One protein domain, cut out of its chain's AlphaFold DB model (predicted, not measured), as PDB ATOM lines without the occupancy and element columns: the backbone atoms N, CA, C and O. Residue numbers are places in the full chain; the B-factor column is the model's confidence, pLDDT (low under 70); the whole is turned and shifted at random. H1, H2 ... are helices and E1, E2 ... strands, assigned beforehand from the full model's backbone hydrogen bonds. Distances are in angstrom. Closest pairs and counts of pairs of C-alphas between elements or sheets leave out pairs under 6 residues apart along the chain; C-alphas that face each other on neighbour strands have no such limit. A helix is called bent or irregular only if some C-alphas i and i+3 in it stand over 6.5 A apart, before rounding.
ATOM      1  N   ALA A 112     153.613 143.745  91.021       85.75
ATOM      2  CA  ALA A 112     154.409 143.094  92.063       85.75
ATOM      3  C   ALA A 112     155.910 143.381  91.888       85.75
ATOM      4  O   ALA A 112     156.591 143.765  92.838       85.75
ATOM      5  N   THR A 113     156.413 143.255  90.660       87.94
ATOM      6  CA  THR A 113     157.806 143.568  90.327       87.94
ATOM      7  C   THR A 113     158.089 145.066  90.437       87.94
ATOM      8  O   THR A 113     159.143 145.446  90.945       87.94
ATOM      9  N   GLN A 114     157.139 145.924  90.050       90.81
ATOM     10  CA  GLN A 114     157.270 147.372  90.234       90.81
ATOM     11  C   GLN A 114     157.457 147.732  91.711       90.81
ATOM     12  O   GLN A 114     158.384 148.461  92.047       90.81
ATOM     13  N   GLN A 115     156.647 147.161  92.606       88.88
ATOM     14  CA  GLN A 115     156.775 147.391  94.047       88.88
ATOM     15  C   GLN A 115     158.106 146.872  94.606       88.88
ATOM     16  O   GLN A 115     158.750 147.557  95.397       88.88
ATOM     17  N   ALA A 116     158.543 145.684  94.178       87.00
ATOM     18  CA  ALA A 116     159.790 145.083  94.651       87.00
ATOM     19  C   ALA A 116     161.035 145.916  94.292       87.00
ATOM     20  O   ALA A 116     162.013 145.911  95.037       87.00
ATOM     21  N   MET A 117     160.992 146.640  93.172       89.81
ATOM     22  CA  MET A 117     162.125 147.408  92.643       89.81
ATOM     23  C   MET A 117     161.941 148.928  92.757       89.81
ATOM     24  O   MET A 117     162.780 149.686  92.259       89.81
ATOM     25  N   GLN A 118     160.869 149.382  93.423       91.06
ATOM     26  CA  GLN A 118     160.499 150.799  93.524       91.06
ATOM     27  C   GLN A 118     160.434 151.445  92.125       91.06
ATOM     28  O   GLN A 118     161.170 152.373  91.797       91.06
ATOM     29  N   LEU A 119     159.642 150.851  91.241       92.31
ATOM     30  CA  LEU A 119     159.370 151.341  89.888       92.31
ATOM     31  C   LEU A 119     157.909 151.789  89.774       92.31
ATOM     32  O   LEU A 119     157.309 151.652  88.706       92.31
ATOM     33  N   CYS A 120     157.297 152.235  90.872       89.19
ATOM     34  CA  CYS A 120     155.902 152.643  90.856       89.19
ATOM     35  C   CYS A 120     155.738 153.864  89.945       89.19
ATOM     36  O   CYS A 120     156.402 154.888  90.116       89.19
ATOM     37  N   VAL A 121     154.851 153.739  88.960       87.19
ATOM     38  CA  VAL A 121     154.477 154.851  88.082       87.19
ATOM     39  C   VAL A 121     153.825 155.952  88.918       87.19
ATOM     40  O   VAL A 121     153.132 155.659  89.889       87.19
ATOM     41  N   ASP A 122     154.083 157.204  88.547       87.69
ATOM     42  CA  ASP A 122     153.657 158.431  89.235       87.69
ATOM     43  C   ASP A 122     154.321 158.679  90.606       87.69
ATOM     44  O   ASP A 122     154.193 159.777  91.151       87.69
ATOM     45  N   GLU A 123     155.079 157.715  91.136       88.94
ATOM     46  CA  GLU A 123     155.843 157.847  92.384       88.94
ATOM     47  C   GLU A 123     157.356 157.839  92.122       88.94
ATOM     48  O   GLU A 123     158.030 158.851  92.309       88.94
ATOM     49  N   ASP A 124     157.889 156.707  91.658       89.44
ATOM     50  CA  ASP A 124     159.317 156.509  91.392       89.44
ATOM     51  C   ASP A 124     159.691 156.867  89.947       89.44
ATOM     52  O   ASP A 124     160.800 157.336  89.678       89.44
ATOM     53  N   LEU A 125     158.762 156.624  89.017       91.69
ATOM     54  CA  LEU A 125     158.906 156.888  87.589       91.69
ATOM     55  C   LEU A 125     157.819 157.865  87.146       91.69
ATOM     56  O   LEU A 125     156.628 157.556  87.192       91.69
ATOM     57  N   THR A 126     158.233 159.043  86.692       92.06
ATOM     58  CA  THR A 126     157.338 160.115  86.236       92.06
ATOM     59  C   THR A 126     157.679 160.526  84.807       92.06
ATOM     60  O   THR A 126     158.673 160.077  84.240       92.06
ATOM     61  N   GLN A 127     156.873 161.402  84.205       91.00
ATOM     62  CA  GLN A 127     157.197 161.961  82.888       91.00
ATOM     63  C   GLN A 127     158.519 162.755  82.905       91.00
ATOM     64  O   GLN A 127     159.280 162.706  81.943       91.00
ATOM     65  N   GLU A 128     158.802 163.471  83.996       91.44
ATOM     66  CA  GLU A 128     160.024 164.272  84.157       91.44
ATOM     67  C   GLU A 128     161.230 163.414  84.570       91.44
ATOM     68  O   GLU A 128     162.360 163.700  84.173       91.44
ATOM     69  N   ASN A 129     160.990 162.353  85.346       91.88
ATOM     70  CA  ASN A 129     161.991 161.388  85.783       91.88
ATOM     71  C   ASN A 129     161.580 159.976  85.352       91.88
ATOM     72  O   ASN A 129     161.085 159.177  86.147       91.88
ATOM     73  N   ASN A 130     161.757 159.683  84.068       92.62
ATOM     74  CA  ASN A 130     161.259 158.457  83.447       92.62
ATOM     75  C   ASN A 130     162.282 157.317  83.426       92.62
ATOM     76  O   ASN A 130     162.029 156.294  82.800       92.62
ATOM     77  N   THR A 131     163.451 157.481  84.040       92.69
ATOM     78  CA  THR A 131     164.528 156.492  83.972       92.69
ATOM     79  C   THR A 131     164.975 156.107  85.369       92.69
ATOM     80  O   THR A 131     165.201 156.970  86.215       92.69
ATOM     81  N   LYS A 132     165.162 154.807  85.601       93.25
ATOM     82  CA  LYS A 132     165.738 154.284  86.836       93.25
ATOM     83  C   LYS A 132     166.859 153.302  86.540       93.25
ATOM     84  O   LYS A 132     166.685 152.379  85.748       93.25
ATOM     85  N   MET A 133     167.992 153.486  87.210       95.06
ATOM     86  CA  MET A 133     169.086 152.516  87.208       95.06
ATOM     87  C   MET A 133     168.808 151.438  88.252       95.06
ATOM     88  O   MET A 133     168.464 151.750  89.394       95.06
ATOM     89  N   ILE A 134     168.930 150.175  87.855       94.81
ATOM     90  CA  ILE A 134     168.742 149.021  88.733       94.81
ATOM     91  C   ILE A 134     169.986 148.155  88.678       94.81
ATOM     92  O   ILE A 134     170.420 147.758  87.597       94.81
ATOM     93  N   ASP A 135     170.516 147.798  89.843       95.88
ATOM     94  CA  ASP A 135     171.608 146.840  89.923       95.88
ATOM     95  C   ASP A 135     171.200 145.499  89.314       95.88
ATOM     96  O   ASP A 135     170.169 144.898  89.635       95.88
ATOM     97  N   LYS A 136     172.083 144.969  88.478       95.25
ATOM     98  CA  LYS A 136     171.991 143.640  87.884       95.25
ATOM     99  C   LYS A 136     171.758 142.561  88.941       95.25
ATOM    100  O   LYS A 136     171.007 141.622  88.695       95.25
ATOM    101  N   GLU A 137     172.364 142.693  90.119       95.50
ATOM    102  CA  GLU A 137     172.179 141.749  91.226       95.50
ATOM    103  C   GLU A 137     170.732 141.708  91.732       95.50
ATOM    104  O   GLU A 137     170.229 140.627  92.033       95.50
ATOM    105  N   ILE A 138     170.035 142.850  91.761       94.75
ATOM    106  CA  ILE A 138     168.624 142.927  92.163       94.75
ATOM    107  C   ILE A 138     167.757 142.169  91.155       94.75
ATOM    108  O   ILE A 138     166.928 141.349  91.550       94.75
ATOM    109  N   LEU A 139     167.992 142.380  89.856       94.75
ATOM    110  CA  LEU A 139     167.261 141.682  88.793       94.75
ATOM    111  C   LEU A 139     167.521 140.170  88.820       94.75
ATOM    112  O   LEU A 139     166.596 139.372  88.695       94.75
ATOM    113  N   LEU A 140     168.774 139.754  89.025       95.06
ATOM    114  CA  LEU A 140     169.123 138.335  89.122       95.06
ATOM    115  C   LEU A 140     168.541 137.672  90.375       95.06
ATOM    116  O   LEU A 140     168.119 136.519  90.303       95.06
ATOM    117  N   ASN A 141     168.481 138.387  91.499       95.12
ATOM    118  CA  ASN A 141     167.844 137.900  92.720       95.12
ATOM    119  C   ASN A 141     166.325 137.755  92.542       95.12
ATOM    120  O   ASN A 141     165.756 136.739  92.939       95.12
ATOM    121  N   ASP A 142     165.671 138.710  91.876       93.62
ATOM    122  CA  ASP A 142     164.252 138.598  91.528       93.62
ATOM    123  C   ASP A 142     163.982 137.349  90.674       93.62
ATOM    124  O   ASP A 142     163.106 136.547  91.000       93.62
ATOM    125  N   ILE A 143     164.803 137.110  89.647       95.00
ATOM    126  CA  ILE A 143     164.733 135.901  88.813       95.00
ATOM    127  C   ILE A 143     164.957 134.634  89.647       95.00
ATOM    128  O   ILE A 143     164.256 133.639  89.465       95.00
ATOM    129  N   GLN A 144     165.917 134.645  90.572       95.19
ATOM    130  CA  GLN A 144     166.206 133.496  91.428       95.19
ATOM    131  C   GLN A 144     165.059 133.196  92.404       95.19
ATOM    132  O   GLN A 144     164.756 132.029  92.654       95.19
ATOM    133  N   THR A 145     164.429 134.237  92.944       93.06
ATOM    134  CA  THR A 145     163.352 134.136  93.935       93.06
ATOM    135  C   THR A 145     162.024 133.752  93.286       93.06
ATOM    136  O   THR A 145     161.323 132.875  93.790       93.06
ATOM    137  N   ASN A 146     161.690 134.375  92.155       91.12
ATOM    138  CA  ASN A 146     160.385 134.248  91.507       91.12
ATOM    139  C   ASN A 146     160.383 133.290  90.305       91.12
ATOM    140  O   ASN A 146     159.314 132.903  89.826       91.12
ATOM    141  N   GLY A 147     161.551 132.864  89.815       91.88
ATOM    142  CA  GLY A 147     161.674 131.957  88.674       91.88
ATOM    143  C   GLY A 147     160.932 132.488  87.447       91.88
ATOM    144  O   GLY A 147     161.041 133.664  87.107       91.88
ATOM    145  N   GLN A 148     160.120 131.633  86.816       91.62
ATOM    146  CA  GLN A 148     159.277 132.005  85.666       91.62
ATOM    147  C   GLN A 148     158.217 133.075  85.992       91.62
ATOM    148  O   GLN A 148     157.600 133.610  85.078       91.62
ATOM    149  N   GLY A 149     157.983 133.382  87.272       88.62
ATOM    150  CA  GLY A 149     157.110 134.477  87.692       88.62
ATOM    151  C   GLY A 149     157.761 135.861  87.610       88.62
ATOM    152  O   GLY A 149     157.049 136.857  87.697       88.62
ATOM    153  N   SER A 150     159.087 135.946  87.444       92.50
ATOM    154  CA  SER A 150     159.782 137.221  87.241       92.50
ATOM    155  C   SER A 150     159.558 137.739  85.820       92.50
ATOM    156  O   SER A 150     159.759 137.012  84.845       92.50
ATOM    157  N   ASN A 151     159.252 139.032  85.689       93.44
ATOM    158  CA  ASN A 151     159.188 139.701  84.386       93.44
ATOM    159  C   ASN A 151     160.535 139.708  83.637       93.44
ATOM    160  O   ASN A 151     160.557 139.946  82.433       93.44
ATOM    161  N   PHE A 152     161.649 139.433  84.324       93.69
ATOM    162  CA  PHE A 152     162.997 139.441  83.754       93.69
ATOM    163  C   PHE A 152     163.536 138.042  83.432       93.69
ATOM    164  O   PHE A 152     164.657 137.922  82.938       93.69
ATOM    165  N   TYR A 153     162.755 136.982  83.680       94.38
ATOM    166  CA  TYR A 153     163.203 135.595  83.535       94.38
ATOM    167  C   TYR A 153     163.765 135.290  82.137       94.38
ATOM    168  O   TYR A 153     164.854 134.734  82.005       94.38
ATOM    169  N   GLU A 154     163.070 135.724  81.084       93.88
ATOM    170  CA  GLU A 154     163.485 135.505  79.690       93.88
ATOM    171  C   GLU A 154     164.781 136.247  79.327       93.88
ATOM    172  O   GLU A 154     165.516 135.833  78.430       93.88
ATOM    173  N   PHE A 155     165.107 137.307  80.067       93.44
ATOM    174  CA  PHE A 155     166.285 138.140  79.846       93.44
ATOM    175  C   PHE A 155     167.482 137.724  80.705       93.44
ATOM    176  O   PHE A 155     168.532 138.359  80.621       93.44
ATOM    177  N   GLN A 156     167.380 136.650  81.499       94.56
ATOM    178  CA  GLN A 156     168.423 136.242  82.446       94.56
ATOM    179  C   GLN A 156     169.817 136.165  81.808       94.56
ATOM    180  O   GLN A 156     170.777 136.698  82.361       94.56
ATOM    181  N   GLN A 157     169.945 135.524  80.642       94.62
ATOM    182  CA  GLN A 157     171.246 135.388  79.975       94.62
ATOM    183  C   GLN A 157     171.813 136.737  79.530       94.62
ATOM    184  O   GLN A 157     173.013 136.965  79.654       94.62
ATOM    185  N   GLN A 158     170.955 137.635  79.047       93.12
ATOM    186  CA  GLN A 158     171.353 138.972  78.619       93.12
ATOM    187  C   GLN A 158     171.764 139.848  79.805       93.12
ATOM    188  O   GLN A 158     172.771 140.546  79.750       93.12
ATOM    189  N   ILE A 159     171.022 139.765  80.908       94.19
ATOM    190  CA  ILE A 159     171.355 140.447  82.158       94.19
ATOM    191  C   ILE A 159     172.709 139.943  82.679       94.19
ATOM    192  O   ILE A 159     173.568 140.735  83.061       94.19
ATOM    193  N   GLN A 160     172.952 138.627  82.645       94.88
ATOM    194  CA  GLN A 160     174.225 138.032  83.062       94.88
ATOM    195  C   GLN A 160     175.400 138.422  82.160       94.88
ATOM    196  O   GLN A 160     176.493 138.654  82.683       94.88
ATOM    197  N   SER A 161     175.186 138.506  80.846       93.31
ATOM    198  CA  SER A 161     176.224 138.853  79.870       93.31
ATOM    199  C   SER A 161     176.493 140.353  79.763       93.31
ATOM    200  O   SER A 161     177.539 140.730  79.232       93.31
ATOM    201  N   CYS A 162     175.606 141.202  80.295       91.75
ATOM    202  CA  CYS A 162     175.852 142.634  80.403       91.75
ATOM    203  C   CYS A 162     177.139 142.883  81.205       91.75
ATOM    204  O   CYS A 162     177.291 142.374  82.326       91.75
ATOM    205  N   SER A 163     178.068 143.633  80.607       92.62
ATOM    206  CA  SER A 163     179.342 144.016  81.226       92.62
ATOM    207  C   SER A 163     179.169 145.061  82.321       92.62
ATOM    208  O   SER A 163     180.027 145.182  83.192       92.62
ATOM    209  N   GLU A 164     178.084 145.826  82.251       93.75
ATOM    210  CA  GLU A 164     177.732 146.829  83.244       93.75
ATOM    211  C   GLU A 164     177.017 146.175  84.431       93.75
ATOM    212  O   GLU A 164     176.362 145.133  84.308       93.75
ATOM    213  N   ASN A 165     177.176 146.787  85.603       94.62
ATOM    214  CA  ASN A 165     176.564 146.304  86.840       94.62
ATOM    215  C   ASN A 165     175.144 146.834  87.032       94.62
ATOM    216  O   ASN A 165     174.422 146.304  87.867       94.62
ATOM    217  N   GLU A 166     174.745 147.841  86.262       95.12
ATOM    218  CA  GLU A 166     173.438 148.476  86.346       95.12
ATOM    219  C   GLU A 166     172.733 148.378  84.994       95.12
ATOM    220  O   GLU A 166     173.361 148.382  83.935       95.12
ATOM    221  N   ILE A 167     171.411 148.274  85.034       94.12
ATOM    222  CA  ILE A 167     170.537 148.236  83.868       94.12
ATOM    223  C   ILE A 167     169.533 149.373  84.007       94.12
ATOM    224  O   ILE A 167     168.884 149.524  85.043       94.12
ATOM    225  N   ALA A 168     169.407 150.174  82.952       94.25
ATOM    226  CA  ALA A 168     168.432 151.250  82.892       94.25
ATOM    227  C   ALA A 168     167.044 150.701  82.537       94.25
ATOM    228  O   ALA A 168     166.866 150.043  81.511       94.25
ATOM    229  N   ILE A 169     166.051 151.021  83.362       93.19
ATOM    230  CA  ILE A 169     164.633 150.879  83.041       93.19
ATOM    231  C   ILE A 169     164.102 152.250  82.651       93.19
ATOM    232  O   ILE A 169     164.237 153.209  83.408       93.19
ATOM    233  N   ILE A 170     163.497 152.326  81.469       92.25
ATOM    234  CA  ILE A 170     162.916 153.552  80.928       92.25
ATOM    235  C   ILE A 170     161.403 153.369  80.876       92.25
ATOM    236  O   ILE A 170     160.898 152.440  80.245       92.25
ATOM    237  N   TYR A 171     160.686 154.260  81.547       91.62
ATOM    238  CA  TYR A 171     159.240 154.350  81.502       91.62
ATOM    239  C   TYR A 171     158.791 155.064  80.224       91.62
ATOM    240  O   TYR A 171     159.101 156.232  79.984       91.62
TER     241      TYR A 171
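This is residues 112 to 171 of the 182 residues of the protein "Hypothetical protein" of Rotaria sp. Silwood2 (UniProt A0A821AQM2). A two-stranded antiparallel ribbon, E1 and E2, leads at one end into a helical hairpin of H2 and H3; beyond its other end the long link of residues 118 to 130 loops out and folds back to the short helix H1, whose end comes near the start of H2. The 60 printed residues hold three named helices and two named strands, in the order H1, E1, H2, H3, E2, and the class is mixed, helices and strands. The whole is compact, with a radius of gyration of the C-alphas of 11.7 A and spans of 31 by 25 by 15 A.

E1, residues 131 to 135, and E2, residues 166 to 170, are antiparallel neighbours at 153 degrees; N 132 and O 169 are 2.9 A apart and N 167 and O 134 2.8 A, within hydrogen-bond range. The closest C-alphas of E2 and H2, residues 136 to 149, are those of Glu 166 and Lys 136, 5.3 A apart. H2 and H3, residues 153 to 161, form a helical hairpin: they touch, closest at the C-alphas of Ile 143 and Tyr 153, 5.5 A apart, and run opposite ways at a shallow tilt of 27 degrees. H1, residues 112 to 117, is close to H2 but not clearly touching, with the C-alphas of Met 117 and Ile 138 closest at 7.9 A. H1 and H3 are apart. In H1 every O i to N i+4 pair is within hydrogen-bond range, in H2 8 of 10 and in H3 3 of 5.

H1 begins at C-alpha 112, (154.409, 143.094, 92.063), and is 8.9 A long. E1 is 13.4 A long and E2 12.9 A, ending at C-alpha 170, (162.916, 153.552, 80.928). H2 is 17.5 A long and H3 13.9 A. Both are irregular: C-alphas 145 and 148 are 9.5 A apart, and C-alphas 154 and 157 7.8 A.

The C-alphas farthest apart, of Glu 128 and Gly 147, are separated by 32.7 A. The printed part has no cut. The link from H1 to E1 is long, 13 residues; the other links are tight. Mean pLDDT of the printed part is 92.5, and no printed residue is under 70.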